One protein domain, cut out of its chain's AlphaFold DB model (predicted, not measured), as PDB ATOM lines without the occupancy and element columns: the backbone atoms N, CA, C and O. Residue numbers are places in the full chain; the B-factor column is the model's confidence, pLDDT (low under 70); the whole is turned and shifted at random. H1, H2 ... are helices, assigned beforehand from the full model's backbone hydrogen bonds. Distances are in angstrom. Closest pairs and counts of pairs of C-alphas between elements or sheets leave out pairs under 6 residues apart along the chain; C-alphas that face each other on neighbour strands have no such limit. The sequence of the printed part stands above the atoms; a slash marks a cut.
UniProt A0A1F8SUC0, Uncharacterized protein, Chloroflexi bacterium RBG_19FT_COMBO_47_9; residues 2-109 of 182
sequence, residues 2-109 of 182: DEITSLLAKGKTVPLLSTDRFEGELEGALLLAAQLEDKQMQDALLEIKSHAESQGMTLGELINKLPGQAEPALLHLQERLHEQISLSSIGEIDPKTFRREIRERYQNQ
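What this domain is: This is residues 2 to 109 of the 182 residues of an uncharacterized protein of Chloroflexi bacterium RBG_19FT_COMBO_47_9 (UniProt A0A1F8SUC0). Three long helices, H2, H3 and H4, run side by side as an elongated core with their centres in a triangle; at one end of it H5 folds back slantwise from H4, and short H1 packs near the other end, on H2 and H3. H2 to H5 make a four-helix up-and-down bundle, each running against the one before it in the chain. The printed part has 108 residues with five named helices, H1 to H5 in order, and no named strand, in the class all helix. It is compact, with a radius of gyration of the C-alphas of 14.8 A, and spans 43 by 25 by 17 A.

How they stand to each other: H1, residues 2 to 9, and H2, residues 16 to 33, form a helical hairpin and only just touch, with 3 pairs of C-alphas within 8 A; the closest C-alphas, of Ile 4 and Ser 18, are 6.7 A apart. H1 also only just touches H3, residues 38 to 65, with 3 such pairs, the closest being Leu 8 and Leu 62 at 7.4 A. H2 and H3 form a hairpin at a shallow tilt of 23 degrees, opposite ways, touching through residues 29 to 33 of H2; the C-alphas of Ala 33 and Met 41 are closest, at 5.0 A. H3 and H4, residues 72 to 93, touch with 32 pairs of C-alphas within 8 A at a shallow tilt of 27 degrees, opposite ways; the closest are Lys 49 and Ile 85, at 4.9 A. H2 and H4 touch at a shallow tilt of 4 degrees, the same way, closest at the C-alphas of Thr 19 and Ala 73, 6.9 A apart. H4 and H5, residues 95 to 108, form a hairpin at a tilt of 37 degrees, only just steep; the C-alphas of Gly 91 and Phe 98 are closest, at 4.7 A. H2 and H5 are close but not clearly touching, while H1 is apart from H4 and H5. Each O i to N i+4 pair is within hydrogen-bond range in H1, H2, H3 and H5, and 17 of 18 are in H4.

Where its parts are: H1 begins at C-alpha 2, (18.992, 19.401, 41.963), and is 10.3 A long from first to last C-alpha. H2 measures 25.9 A, and H3, the longest, 40.1 A, beginning at C-alpha 38, (27.943, 15.005, 13.103). H4 measures 32.2 A. H5 measures 20.1 A and ends at C-alpha 108, (15.719, 35.319, 17.090).

The domain as a whole: The farthest C-alphas, of Glu 37 and Gly 68, are 44.6 A apart. The printed part has no cut. The links from H2 to H3 and from H4 to H5 are tight, and the other two are short. Mean pLDDT of the printed part is 87.3, with residues 67 to 70 and residue 109 under 70.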
ATOM      1  N   ASP A   2      18.992  19.697  40.510       81.62
ATOM      2  CA  ASP A   2      18.992  19.401  41.963       81.62
ATOM      3  C   ASP A   2      18.568  20.554  42.893       81.62
ATOM      4  O   ASP A   2      17.995  20.335  43.962       81.62
ATOM      5  N   GLU A   3      18.822  21.806  42.501       80.81
ATOM      6  CA  GLU A   3      18.377  22.972  43.274       80.81
ATOM      7  C   GLU A   3      16.843  23.095  43.277       80.81
ATOM      8  O   GLU A   3      16.237  23.238  44.339       80.81
ATOM      9  N   ILE A   4      16.214  22.983  42.101       80.00
ATOM     10  CA  ILE A   4      14.757  23.073  41.921       80.00
ATOM     11  C   ILE A   4      14.073  21.940  42.690       80.00
ATOM     12  O   ILE A   4      13.134  22.179  43.452       80.00
ATOM     13  N   THR A   5      14.585  20.711  42.567       80.25
ATOM     14  CA  THR A   5      14.034  19.556  43.286       80.25
ATOM     15  C   THR A   5      14.200  19.698  44.798       80.25
ATOM     16  O   THR A   5      13.255  19.418  45.537       80.25
ATOM     17  N   SER A   6      15.342  20.204  45.290       81.50
ATOM     18  CA  SER A   6      15.531  20.436  46.727       81.50
ATOM     19  C   SER A   6      14.594  21.508  47.284       81.50
ATOM     20  O   SER A   6      14.206  21.400  48.452       81.50
ATOM     21  N   LEU A   7      14.284  22.554  46.520       80.56
ATOM     22  CA  LEU A   7      13.386  23.622  46.958       80.56
ATOM     23  C   LEU A   7      11.947  23.120  47.052       80.56
ATOM     24  O   LEU A   7      11.313  23.296  48.095       80.56
ATOM     25  N   LEU A   8      11.493  22.387  46.035       78.31
ATOM     26  CA  LEU A   8      10.167  21.771  46.016       78.31
ATOM     27  C   LEU A   8      10.003  20.707  47.103       78.31
ATOM     28  O   LEU A   8       8.992  20.687  47.798       78.31
ATOM     29  N   ALA A   9      11.025  19.883  47.345       78.12
ATOM     30  CA  ALA A   9      11.009  18.914  48.444       78.12
ATOM     31  C   ALA A   9      10.888  19.578  49.829       78.12
ATOM     32  O   ALA A   9      10.375  18.973  50.769       78.12
ATOM     33  N   LYS A  10      11.342  20.831  49.966       80.31
ATOM     34  CA  LYS A  10      11.204  21.648  51.184       80.31
ATOM     35  C   LYS A  10       9.904  22.463  51.209       80.31
ATOM     36  O   LYS A  10       9.728  23.272  52.119       80.31
ATOM     37  N   GLY A  11       9.025  22.280  50.223       70.75
ATOM     38  CA  GLY A  11       7.772  23.014  50.082       70.75
ATOM     39  C   GLY A  11       7.963  24.504  49.789       70.75
ATOM     40  O   GLY A  11       7.091  25.300  50.141       70.75
ATOM     41  N   LYS A  12       9.120  24.896  49.238       77.62
ATOM     42  CA  LYS A  12       9.443  26.282  48.897       77.62
ATOM     43  C   LYS A  12       9.130  26.558  47.433       77.62
ATOM     44  O   LYS A  12       9.307  25.690  46.582       77.62
ATOM     45  N   THR A  13       8.744  27.799  47.167       75.69
ATOM     46  CA  THR A  13       8.616  28.339  45.812       75.69
ATOM     47  C   THR A  13       9.965  28.310  45.101       75.69
ATOM     48  O   THR A  13      11.021  28.396  45.745       75.69
ATOM     49  N   VAL A  14       9.947  28.159  43.779       77.62
ATOM     50  CA  VAL A  14      11.181  28.062  42.996       77.62
ATOM     51  C   VAL A  14      11.573  29.468  42.546       77.62
ATOM     52  O   VAL A  14      10.809  30.121  41.839       77.62
ATOM     53  N   PRO A  15      12.752  29.982  42.948       79.38
ATOM     54  CA  PRO A  15      13.214  31.283  42.500       79.38
ATOM     55  C   PRO A  15      13.339  31.316  40.980       79.38
ATOM     56  O   PRO A  15      13.904  30.399  40.384       79.38
ATOM     57  N   LEU A  16      12.912  32.425  40.374       76.81
ATOM     58  CA  LEU A  16      13.051  32.657  38.934       76.81
ATOM     59  C   LEU A  16      14.507  32.492  38.459       76.81
ATOM     60  O   LEU A  16      14.773  31.918  37.414       76.81
ATOM     61  N   LEU A  17      15.474  32.904  39.283       82.12
ATOM     62  CA  LEU A  17      16.893  32.743  38.969       82.12
ATOM     63  C   LEU A  17      17.308  31.268  38.812       82.12
ATOM     64  O   LEU A  17      18.180  30.958  38.003       82.12
ATOM     65  N   SER A  18      16.708  30.355  39.580       82.75
ATOM     66  CA  SER A  18      16.992  28.920  39.481       82.75
ATOM     67  C   SER A  18      16.417  28.328  38.198       82.75
ATOM     68  O   SER A  18      17.064  27.480  37.585       82.75
ATOM     69  N   THR A  19      15.233  28.781  37.774       81.19
ATOM     70  CA  THR A  19      14.637  28.357  36.501       81.19
ATOM     71  C   THR A  19      15.393  28.923  35.310       81.19
ATOM     72  O   THR A  19      15.722  28.156  34.414       81.19
ATOM     73  N   ASP A  20      15.771  30.203  35.344       84.31
ATOM     74  CA  ASP A  20      16.528  30.849  34.266       84.31
ATOM     75  C   ASP A  20      17.910  30.210  34.092       84.31
ATOM     76  O   ASP A  20      18.354  29.954  32.974       84.31
ATOM     77  N   ARG A  21      18.603  29.916  35.203       85.38
ATOM     78  CA  ARG A  21      19.912  29.253  35.143       85.38
ATOM     79  C   ARG A  21      19.795  27.863  34.538       85.38
ATOM     80  O   ARG A  21      20.606  27.497  33.696       85.38
ATOM     81  N   PHE A  22      18.791  27.102  34.959       86.62
ATOM     82  CA  PHE A  22      18.585  25.762  34.436       86.62
ATOM     83  C   PHE A  22      18.183  25.794  32.957       86.62
ATOM     84  O   PHE A  22      18.753  25.051  32.173       86.62
ATOM     85  N   GLU A  23      17.300  26.704  32.542       86.81
ATOM     86  CA  GLU A  23      16.974  26.919  31.128       86.81
ATOM     87  C   GLU A  23      18.227  27.246  30.300       86.81
ATOM     88  O   GLU A  23      18.450  26.636  29.254       86.81
ATOM     89  N   GLY A  24      19.095  28.124  30.808       86.56
ATOM     90  CA  GLY A  24      20.375  28.442  30.173       86.56
ATOM     91  C   GLY A  24      21.317  27.237  30.055       86.56
ATOM     92  O   GLY A  24      22.003  27.097  29.044       86.56
ATOM     93  N   GLU A  25      21.337  26.337  31.042       88.62
ATOM     94  CA  GLU A  25      22.089  25.074  30.962       88.62
ATOM     95  C   GLU A  25      21.547  24.166  29.840       88.62
ATOM     96  O   GLU A  25      22.336  23.593  29.081       88.62
ATOM     97  N   LEU A  26      20.219  24.068  29.688       88.31
ATOM     98  CA  LEU A  26      19.588  23.268  28.631       88.31
ATOM     99  C   LEU A  26      19.904  23.825  27.235       88.31
ATOM    100  O   LEU A  26      20.301  23.076  26.338       88.31
ATOM    101  N   GLU A  27      19.776  25.141  27.052       89.19
ATOM    102  CA  GLU A  27      20.102  25.800  25.784       89.19
ATOM    103  C   GLU A  27      21.594  25.722  25.457       89.19
ATOM    104  O   GLU A  27      21.970  25.431  24.318       89.19
ATOM    105  N   GLY A  28      22.449  25.932  26.460       89.50
ATOM    106  CA  GLY A  28      23.896  25.834  26.321       89.50
ATOM    107  C   GLY A  28      24.327  24.453  25.831       89.50
ATOM    108  O   GLY A  28      25.145  24.359  24.916       89.50
ATOM    109  N   ALA A  29      23.730  23.384  26.362       92.00
ATOM    110  CA  ALA A  29      24.015  22.020  25.921       92.00
ATOM    111  C   ALA A  29      23.677  21.801  24.434       92.00
ATOM    112  O   ALA A  29      24.490  21.252  23.689       92.00
ATOM    113  N   LEU A  30      22.518  22.286  23.972       92.44
ATOM    114  CA  LEU A  30      22.118  22.185  22.562       92.44
ATOM    115  C   LEU A  30      23.019  23.018  21.642       92.44
ATOM    116  O   LEU A  30      23.380  22.573  20.550       92.44
ATOM    117  N   LEU A  31      23.415  24.215  22.081       93.44
ATOM    118  CA  LEU A  31      24.317  25.082  21.326       93.44
ATOM    119  C   LEU A  31      25.719  24.478  21.197       93.44
ATOM    120  O   LEU A  31      26.339  24.586  20.138       93.44
ATOM    121  N   LEU A  32      26.224  23.846  22.257       93.06
ATOM    122  CA  LEU A  32      27.492  23.120  22.225       93.06
ATOM    123  C   LEU A  32      27.402  21.919  21.283       93.06
ATOM    124  O   LEU A  32      28.253  21.778  20.408       93.06
ATOM    125  N   ALA A  33      26.336  21.117  21.383       94.12
ATOM    126  CA  ALA A  33      26.108  19.990  20.481       94.12
ATOM    127  C   ALA A  33      26.094  20.432  19.006       94.12
ATOM    128  O   ALA A  33      26.748  19.813  18.171       94.12
ATOM    129  N   ALA A  34      25.448  21.559  18.685       94.19
ATOM    130  CA  ALA A  34      25.383  22.098  17.323       94.19
ATOM    131  C   ALA A  34      26.743  22.504  16.721       94.19
ATOM    132  O   ALA A  34      26.838  22.698  15.503       94.19
ATOM    133  N   GLN A  35      27.786  22.642  17.544       94.12
ATOM    134  CA  GLN A  35      29.149  22.968  17.115       94.12
ATOM    135  C   GLN A  35      30.020  21.727  16.879       94.12
ATOM    136  O   GLN A  35      31.053  21.838  16.223       94.12
ATOM    137  N   LEU A  36      29.605  20.555  17.366       94.62
ATOM    138  CA  LEU A  36      30.350  19.304  17.217       94.62
ATOM    139  C   LEU A  36      30.300  18.772  15.778       94.62
ATOM    140  O   LEU A  36      29.496  19.217  14.955       94.62
ATOM    141  N   GLU A  37      31.157  17.803  15.455       94.88
ATOM    142  CA  GLU A  37      31.028  17.012  14.225       94.88
ATOM    143  C   GLU A  37      29.815  16.077  14.299       94.88
ATOM    144  O   GLU A  37      29.389  15.704  15.386       94.88
ATOM    145  N   ASP A  38      29.259  15.666  13.155       92.19
ATOM    146  CA  ASP A  38      27.943  15.005  13.103       92.19
ATOM    147  C   ASP A  38      27.829  13.767  14.005       92.19
ATOM    148  O   ASP A  38      26.835  13.623  14.711       92.19
ATOM    149  N   LYS A  39      28.858  12.912  14.051       93.44
ATOM    150  CA  LYS A  39      28.850  11.729  14.922       93.44
ATOM    151  C   LYS A  39      28.848  12.107  16.409       93.44
ATOM    152  O   LYS A  39      28.043  11.594  17.173       93.44
ATOM    153  N   GLN A  40      29.725  13.029  16.806       95.31
ATOM    154  CA  GLN A  40      29.819  13.503  18.191       95.31
ATOM    155  C   GLN A  40      28.565  14.270  18.612       95.31
ATOM    156  O   GLN A  40      28.136  14.183  19.756       95.31
ATOM    157  N   MET A  41      27.969  15.016  17.682       95.75
ATOM    158  CA  MET A  41      26.710  15.708  17.892       95.75
ATOM    159  C   MET A  41      25.582  14.711  18.137       95.75
ATOM    160  O   MET A  41      24.832  14.899  19.080       95.75
ATOM    161  N   GLN A  42      25.468  13.651  17.335       94.75
ATOM    162  CA  GLN A  42      24.454  12.615  17.553       94.75
ATOM    163  C   GLN A  42      24.606  11.948  18.924       94.75
ATOM    164  O   GLN A  42      23.616  11.839  19.646       94.75
ATOM    165  N   ASP A  43      25.831  11.579  19.309       95.00
ATOM    166  CA  ASP A  43      26.108  11.003  20.630       95.00
ATOM    167  C   ASP A  43      25.724  11.990  21.755       95.00
ATOM    168  O   ASP A  43      25.010  11.630  22.689       95.00
ATOM    169  N   ALA A  44      26.107  13.267  21.631       95.19
ATOM    170  CA  ALA A  44      25.758  14.306  22.601       95.19
ATOM    171  C   ALA A  44      24.244  14.571  22.675       95.19
ATOM    172  O   ALA A  44      23.704  14.786  23.757       95.19
ATOM    173  N   LEU A  45      23.538  14.554  21.541       95.94
ATOM    174  CA  LEU A  45      22.088  14.743  21.501       95.94
ATOM    175  C   LEU A  45      21.341  13.574  22.141       95.94
ATOM    176  O   LEU A  45      20.334  13.805  22.808       95.94
ATOM    177  N   LEU A  46      21.854  12.349  22.010       95.88
ATOM    178  CA  LEU A  46      21.302  11.187  22.701       95.88
ATOM    179  C   LEU A  46      21.416  11.341  24.227       95.88
ATOM    180  O   LEU A  46      20.451  11.088  24.952       95.88
ATOM    181  N   GLU A  47      22.568  11.801  24.719       95.69
ATOM    182  CA  GLU A  47      22.769  12.089  26.146       95.69
ATOM    183  C   GLU A  47      21.852  13.219  26.631       95.69
ATOM    184  O   GLU A  47      21.165  13.078  27.646       95.69
ATOM    185  N   ILE A  48      21.784  14.320  25.874       94.94
ATOM    186  CA  ILE A  48      20.919  15.467  26.174       94.94
ATOM    187  C   ILE A  48      19.455  15.033  26.261       94.94
ATOM    188  O   ILE A  48      18.759  15.392  27.214       94.94
ATOM    189  N   LYS A  49      18.989  14.235  25.300       95.44
ATOM    190  CA  LYS A  49      17.631  13.691  25.279       95.44
ATOM    191  C   LYS A  49      17.349  12.839  26.510       95.44
ATOM    192  O   LYS A  49      16.353  13.076  27.187       95.44
ATOM    193  N   SER A  50      18.238  11.900  26.836       95.25
ATOM    194  CA  SER A  50      18.074  11.025  28.002       95.25
ATOM    195  C   SER A  50      18.008  11.817  29.313       95.25
ATOM    196  O   SER A  50      17.150  11.563  30.165       95.25
ATOM    197  N   HIS A  51      18.866  12.829  29.466       93.94
ATOM    198  CA  HIS A  51      18.832  13.717  30.624       93.94
ATOM    199  C   HIS A  51      17.535  14.528  30.687       93.94
ATOM    200  O   HIS A  51      16.920  14.596  31.753       93.94
ATOM    201  N   ALA A  52      17.090  15.100  29.567       93.62
ATOM    202  CA  ALA A  52      15.860  15.881  29.512       93.62
ATOM    203  C   ALA A  52      14.617  15.029  29.830       93.62
ATOM    204  O   ALA A  52      13.740  15.477  30.569       93.62
ATOM    205  N   GLU A  53      14.561  13.778  29.361       94.25
ATOM    206  CA  GLU A  53      13.496  12.820  29.697       94.25
ATOM    207  C   GLU A  53      13.464  12.507  31.201       94.25
ATOM    208  O   GLU A  53      12.410  12.593  31.837       94.25
ATOM    209  N   SER A  54      14.620  12.207  31.799       93.94
ATOM    210  CA  SER A  54      14.728  11.921  33.236       93.94
ATOM    211  C   SER A  54      14.327  13.125  34.101       93.94
ATOM    212  O   SER A  54      13.578  12.999  35.080       93.94
ATOM    213  N   GLN A  55      14.780  14.320  33.716       91.75
ATOM    214  CA  GLN A  55      14.442  15.571  34.392       91.75
ATOM    215  C   GLN A  55      12.957  15.909  34.228       91.75
ATOM    216  O   GLN A  55      12.319  16.314  35.199       91.75
ATOM    217  N   GLY A  56      12.388  15.679  33.041       91.19
ATOM    218  CA  GLY A  56      10.968  15.873  32.749       91.19
ATOM    219  C   GLY A  56      10.072  14.945  33.563       91.19
ATOM    220  O   GLY A  56       9.077  15.396  34.131       91.19
ATOM    221  N   MET A  57      10.459  13.674  33.713       90.94
ATOM    222  CA  MET A  57       9.751  12.722  34.574       90.94
ATOM    223  C   MET A  57       9.791  13.163  36.042       90.94
ATOM    224  O   MET A  57       8.752  13.226  36.699       90.94
ATOM    225  N   THR A  58      10.971  13.551  36.535       89.00
ATOM    226  CA  THR A  58      11.149  14.061  37.905       89.00
ATOM    227  C   THR A  58      10.292  15.304  38.157       89.00
ATOM    228  O   THR A  58       9.611  15.403  39.179       89.00
ATOM    229  N   LEU A  59      10.289  16.252  37.218       87.62
ATOM    230  CA  LEU A  59       9.498  17.476  37.304       87.62
ATOM    231  C   LEU A  59       7.992  17.182  37.275       87.62
ATOM    232  O   LEU A  59       7.248  17.715  38.096       87.62
ATOM    233  N   GLY A  60       7.550  16.288  36.387       86.81
ATOM    234  CA  GLY A  60       6.157  15.853  36.300       86.81
ATOM    235  C   GLY A  60       5.671  15.177  37.584       86.81
ATOM    236  O   GLY A  60       4.571  15.458  38.060       86.81
ATOM    237  N   GLU A  61       6.497  14.332  38.206       86.88
ATOM    238  CA  GLU A  61       6.180  13.751  39.512       86.88
ATOM    239  C   GLU A  61       6.027  14.809  40.608       86.88
ATOM    240  O   GLU A  61       5.121  14.705  41.436       86.88
ATOM    241  N   LEU A  62       6.898  15.818  40.625       81.38
ATOM    242  CA  LEU A  62       6.849  16.894  41.614       81.38
ATOM    243  C   LEU A  62       5.596  17.759  41.446       81.38
ATOM    244  O   LEU A  62       4.908  18.015  42.433       81.38
ATOM    245  N   ILE A  63       5.256  18.131  40.209       83.00
ATOM    246  CA  ILE A  63       4.029  18.873  39.881       83.00
ATOM    247  C   ILE A  63       2.790  18.086  40.330       83.00
ATOM    248  O   ILE A  63       1.902  18.644  40.971       83.00
ATOM    249  N   ASN A  64       2.749  16.776  40.064       84.06
ATOM    250  CA  ASN A  64       1.626  15.920  40.454       84.06
ATOM    251  C   ASN A  64       1.505  15.732  41.975       84.06
ATOM    252  O   ASN A  64       0.395  15.649  42.500       84.06
ATOM    253  N   LYS A  65       2.631  15.655  42.698       81.62
ATOM    254  CA  LYS A  65       2.654  15.502  44.166       81.62
ATOM    255  C   LYS A  65       2.304  16.805  44.891       81.62
ATOM    256  O   LYS A  65       1.770  16.753  45.997       81.62
ATOM    257  N   LEU A  66       2.599  17.958  44.289       76.00
ATOM    258  CA  LEU A  66       2.433  19.283  44.894       76.00
ATOM    259  C   LEU A  66       1.721  20.262  43.937       76.00
ATOM    260  O   LEU A  66       2.271  21.316  43.621       76.00
ATOM    261  N   PRO A  67       0.473  19.985  43.507       68.94
ATOM    262  CA  PRO A  67      -0.207  20.794  42.490       68.94
ATOM    263  C   PRO A  67      -0.457  22.243  42.938       68.94
ATOM    264  O   PRO A  67      -0.478  23.150  42.117       68.94
ATOM    265  N   GLY A  68      -0.588  22.490  44.248       65.00
ATOM    266  CA  GLY A  68      -0.716  23.845  44.804       65.00
ATOM    267  C   GLY A  68       0.585  24.660  44.814       65.00
ATOM    268  O   GLY A  68       0.538  25.860  45.058       65.00
ATOM    269  N   GLN A  69       1.730  24.017  44.562       65.06
ATOM    270  CA  GLN A  69       3.044  24.650  44.394       65.06
ATOM    271  C   GLN A  69       3.553  24.537  42.950       65.06
ATOM    272  O   GLN A  69       4.699  24.884  42.669       65.06
ATOM    273  N   ALA A  70       2.714  24.044  42.030       65.50
ATOM    274  CA  ALA A  70       3.008  24.015  40.607       65.50
ATOM    275  C   ALA A  70       2.933  25.445  40.050       65.50
ATOM    276  O   ALA A  70       1.912  25.894  39.533       65.50
ATOM    277  N   GLU A  71       4.014  26.194  40.237       71.56
ATOM    278  CA  GLU A  71       4.134  27.565  39.759       71.56
ATOM    279  C   GLU A  71       4.228  27.597  38.223       71.56
ATOM    280  O   GLU A  71       4.759  26.658  37.622       71.56
ATOM    281  N   PRO A  72       3.784  28.683  37.558       80.56
ATOM    282  CA  PRO A  72       3.920  28.844  36.107       80.56
ATOM    283  C   PRO A  72       5.343  28.597  35.585       80.56
ATOM    284  O   PRO A  72       5.519  28.104  34.476       80.56
ATOM    285  N   ALA A  73       6.358  28.882  36.406       79.06
ATOM    286  CA  ALA A  73       7.760  28.638  36.084       79.06
ATOM    287  C   ALA A  73       8.093  27.141  35.917       79.06
ATOM    288  O   ALA A  73       8.926  26.786  35.089       79.06
ATOM    289  N   LEU A  74       7.420  26.246  36.651       83.12
ATOM    290  CA  LEU A  74       7.614  24.796  36.527       83.12
ATOM    291  C   LEU A  74       6.949  24.234  35.276       83.12
ATOM    292  O   LEU A  74       7.521  23.367  34.622       83.12
ATOM    293  N   LEU A  75       5.766  24.744  34.928       84.56
ATOM    294  CA  LEU A  75       5.102  24.386  33.674       84.56
ATOM    295  C   LEU A  75       5.929  24.849  32.480       84.56
ATOM    296  O   LEU A  75       6.180  24.064  31.569       84.56
ATOM    297  N   HIS A  76       6.434  26.082  32.532       85.56
ATOM    298  CA  HIS A  76       7.346  26.574  31.511       85.56
ATOM    299  C   HIS A  76       8.584  25.681  31.399       85.56
ATOM    300  O   HIS A  76       8.973  25.283  30.308       85.56
ATOM    301  N   LEU A  77       9.168  25.283  32.529       87.25
ATOM    302  CA  LEU A  77      10.334  24.417  32.498       87.25
ATOM    303  C   LEU A  77      10.042  23.032  31.897       87.25
ATOM    304  O   LEU A  77      10.871  22.482  31.174       87.25
ATOM    305  N   GLN A  78       8.857  22.483  32.157       89.25
ATOM    306  CA  GLN A  78       8.405  21.241  31.537       89.25
ATOM    307  C   GLN A  78       8.302  21.377  30.012       89.25
ATOM    308  O   GLN A  78       8.750  20.489  29.286       89.25
ATOM    309  N   GLU A  79       7.766  22.495  29.518       90.31
ATOM    310  CA  GLU A  79       7.720  22.791  28.081       90.31
ATOM    311  C   GLU A  79       9.128  22.841  27.476       90.31
ATOM    312  O   GLU A  79       9.361  22.263  26.414       90.31
ATOM    313  N   ARG A  80      10.089  23.460  28.172       90.31
ATOM    314  CA  ARG A  80      11.477  23.566  27.695       90.31
ATOM    315  C   ARG A  80      12.191  22.220  27.644       90.31
ATOM    316  O   ARG A  80      12.897  21.945  26.677       90.31
ATOM    317  N   LEU A  81      11.946  21.343  28.615       92.75
ATOM    318  CA  LEU A  81      12.458  19.969  28.579       92.75
ATOM    319  C   LEU A  81      11.867  19.177  27.404       92.75
ATOM    320  O   LEU A  81      12.602  18.501  26.686       92.75
ATOM    321  N   HIS A  82      10.561  19.297  27.142       93.25
ATOM    322  CA  HIS A  82       9.937  18.663  25.972       93.25
ATOM    323  C   HIS A  82      10.502  19.194  24.651       93.25
ATOM    324  O   HIS A  82      10.730  18.433  23.708       93.25
ATOM    325  N   GLU A  83      10.753  20.495  24.577       92.00
ATOM    326  CA  GLU A  83      11.361  21.118  23.409       92.00
ATOM    327  C   GLU A  83      12.790  20.613  23.166       92.00
ATOM    328  O   GLU A  83      13.142  20.297  22.028       92.00
ATOM    329  N   GLN A  84      13.588  20.452  24.222       92.06
ATOM    330  CA  GLN A  84      14.934  19.888  24.132       92.06
ATOM    331  C   GLN A  84      14.927  18.437  23.637       92.06
ATOM    332  O   GLN A  84      15.744  18.075  22.788       92.06
ATOM    333  N   ILE A  85      13.977  17.617  24.100       94.56
ATOM    334  CA  ILE A  85      13.776  16.240  23.614       94.56
ATOM    335  C   ILE A  85      13.428  16.240  22.120       94.56
ATOM    336  O   ILE A  85      13.980  15.453  21.345       94.56
ATOM    337  N   SER A  86      12.535  17.142  21.704       94.94
ATOM    338  CA  SER A  86      12.120  17.290  20.306       94.94
ATOM    339  C   SER A  86      13.296  17.687  19.410       94.94
ATOM    340  O   SER A  86      13.581  17.013  18.420       94.94
ATOM    341  N   LEU A  87      14.047  18.721  19.798       93.88
ATOM    342  CA  LEU A  87      15.235  19.183  19.077       93.88
ATOM    343  C   LEU A  87      16.319  18.111  18.974       93.88
ATOM    344  O   LEU A  87      16.908  17.933  17.908       93.88
ATOM    345  N   SER A  88      16.559  17.384  20.061       94.12
ATOM    346  CA  SER A  88      17.544  16.303  20.073       94.12
ATOM    347  C   SER A  88      17.128  15.177  19.129       94.12
ATOM    348  O   SER A  88      17.931  14.728  18.317       94.12
ATOM    349  N   SER A  89      15.841  14.815  19.125       94.25
ATOM    350  CA  SER A  89      15.294  13.817  18.197       94.25
ATOM    351  C   SER A  89      15.379  14.264  16.731       94.25
ATOM    352  O   SER A  89      15.630  13.447  15.847       94.25
ATOM    353  N   ILE A  90      15.218  15.563  16.453       93.62
ATOM    354  CA  ILE A  90      15.449  16.125  15.116       93.62
ATOM    355  C   ILE A  90      16.918  15.964  14.718       93.62
ATOM    356  O   ILE A  90      17.186  15.531  13.603       93.62
ATOM    357  N   GLY A  91      17.866  16.292  15.598       92.19
ATOM    358  CA  GLY A  91      19.295  16.220  15.278       92.19
ATOM    359  C   GLY A  91      19.863  14.805  15.187       92.19
ATOM    360  O   GLY A  91      20.813  14.594  14.436       92.19
ATOM    361  N   GLU A  92      19.247  13.831  15.864       89.94
ATOM    362  CA  GLU A  92      19.523  12.401  15.661       89.94
ATOM    363  C   GLU A  92      19.266  11.990  14.198       89.94
ATOM    364  O   GLU A  92      20.079  11.285  13.597       89.94
ATOM    365  N   ILE A  93      18.158  12.461  13.613       92.94
ATOM    366  CA  ILE A  93      17.694  12.084  12.267       92.94
ATOM    367  C   ILE A  93      18.312  12.976  11.181       92.94
ATOM    368  O   ILE A  93      18.766  12.485  10.146       92.94
ATOM    369  N   ASP A  94      18.312  14.290  11.401       95.06
ATOM    370  CA  ASP A  94      18.793  15.314  10.476       95.06
ATOM    371  C   ASP A  94      19.670  16.357  11.204       95.06
ATOM    372  O   ASP A  94      19.198  17.428  11.621       95.06
ATOM    373  N   PRO A  95      20.987  16.084  11.281       94.12
ATOM    374  CA  PRO A  95      22.008  17.002  11.773       94.12
ATOM    375  C   PRO A  95      21.921  18.430  11.221       94.12
ATOM    376  O   PRO A  95      22.162  19.405  11.937       94.12
ATOM    377  N   LYS A  96      21.584  18.587   9.934       94.69
ATOM    378  CA  LYS A  96      21.582  19.899   9.273       94.69
ATOM    379  C   LYS A  96      20.371  20.716   9.688       94.69
ATOM    380  O   LYS A  96      20.508  21.916   9.935       94.69
ATOM    381  N   THR A  97      19.206  20.076   9.769       94.75
ATOM    382  CA  THR A  97      17.989  20.729  10.256       94.75
ATOM    383  C   THR A  97      18.154  21.154  11.709       94.75
ATOM    384  O   THR A  97      17.881  22.311  12.011       94.75
ATOM    385  N   PHE A  98      18.715  20.307  12.572       95.81
ATOM    386  CA  PHE A  98      19.009  20.693  13.953       95.81
ATOM    387  C   PHE A  98      19.899  21.942  14.049       95.81
ATOM    388  O   PHE A  98      19.533  22.916  14.703       95.81
ATOM    389  N   ARG A  99      21.034  21.984  13.339       94.69
ATOM    390  CA  ARG A  99      21.918  23.168  13.363       94.69
ATOM    391  C   ARG A  99      21.227  24.434  12.853       94.69
ATOM    392  O   ARG A  99      21.528  25.526  13.337       94.69
ATOM    393  N   ARG A 100      20.331  24.311  11.867       94.94
ATOM    394  CA  ARG A 100      19.514  25.434  11.380       94.94
ATOM    395  C   ARG A 100      18.577  25.930  12.480       94.94
ATOM    396  O   ARG A 100      18.615  27.116  12.779       94.94
ATOM    397  N   GLU A 101      17.830  25.030  13.115       92.62
ATOM    398  CA  GLU A 101      16.917  25.343  14.223       92.62
ATOM    399  C   GLU A 101      17.638  26.048  15.380       92.62
ATOM    400  O   GLU A 101      17.180  27.084  15.861       92.62
ATOM    401  N   ILE A 102      18.803  25.539  15.795       92.75
ATOM    402  CA  ILE A 102      19.609  26.156  16.861       92.75
ATOM    403  C   ILE A 102      20.098  27.549  16.454       92.75
ATOM    404  O   ILE A 102      20.030  28.488  17.248       92.75
ATOM    405  N   ARG A 103      20.552  27.720  15.207       90.19
ATOM    406  CA  ARG A 103      21.003  29.023  14.701       90.19
ATOM    407  C   ARG A 103      19.866  30.039  14.651       90.19
ATOM    408  O   ARG A 103      20.061  31.175  15.076       90.19
ATOM    409  N   GLU A 104      18.710  29.651  14.125       89.50
ATOM    410  CA  GLU A 104      17.540  30.526  14.020       89.50
ATOM    411  C   GLU A 104      17.058  30.960  15.403       89.50
ATOM    412  O   GLU A 104      16.825  32.147  15.623       89.50
ATOM    413  N   ARG A 105      16.999  30.038  16.368       84.19
ATOM    414  CA  ARG A 105      16.669  30.369  17.762       84.19
ATOM    415  C   ARG A 105      17.651  31.363  18.350       84.19
ATOM    416  O   ARG A 105      17.220  32.398  18.841       84.19
ATOM    417  N   TYR A 106      18.952  31.116  18.223       80.38
ATOM    418  CA  TYR A 106      19.964  32.015  18.775       80.38
ATOM    419  C   TYR A 106      19.910  33.424  18.155       80.38
ATOM    420  O   TYR A 106      20.100  34.427  18.840       80.38
ATOM    421  N   GLN A 107      19.599  33.521  16.859       80.38
ATOM    422  CA  GLN A 107      19.423  34.806  16.176       80.38
ATOM    423  C   GLN A 107      18.137  35.525  16.614       80.38
ATOM    424  O   GLN A 107      18.155  36.731  16.876       80.38
ATOM    425  N   ASN A 108      17.037  34.782  16.748       73.50
ATOM    426  CA  ASN A 108      15.719  35.319  17.090       73.50
ATOM    427  C   ASN A 108      15.550  35.603  18.595       73.50
ATOM    428  O   ASN A 108      14.710  36.417  18.971       73.50
ATOM    429  N   GLN A 109      16.352  34.977  19.460       66.44
ATOM    430  CA  GLN A 109      16.268  35.077  20.923       66.44
ATOM    431  C   GLN A 109      17.410  35.889  21.551       66.44
ATOM    432  O   GLN A 109      17.678  35.752  22.742       66.44
TER     433      GLN A 109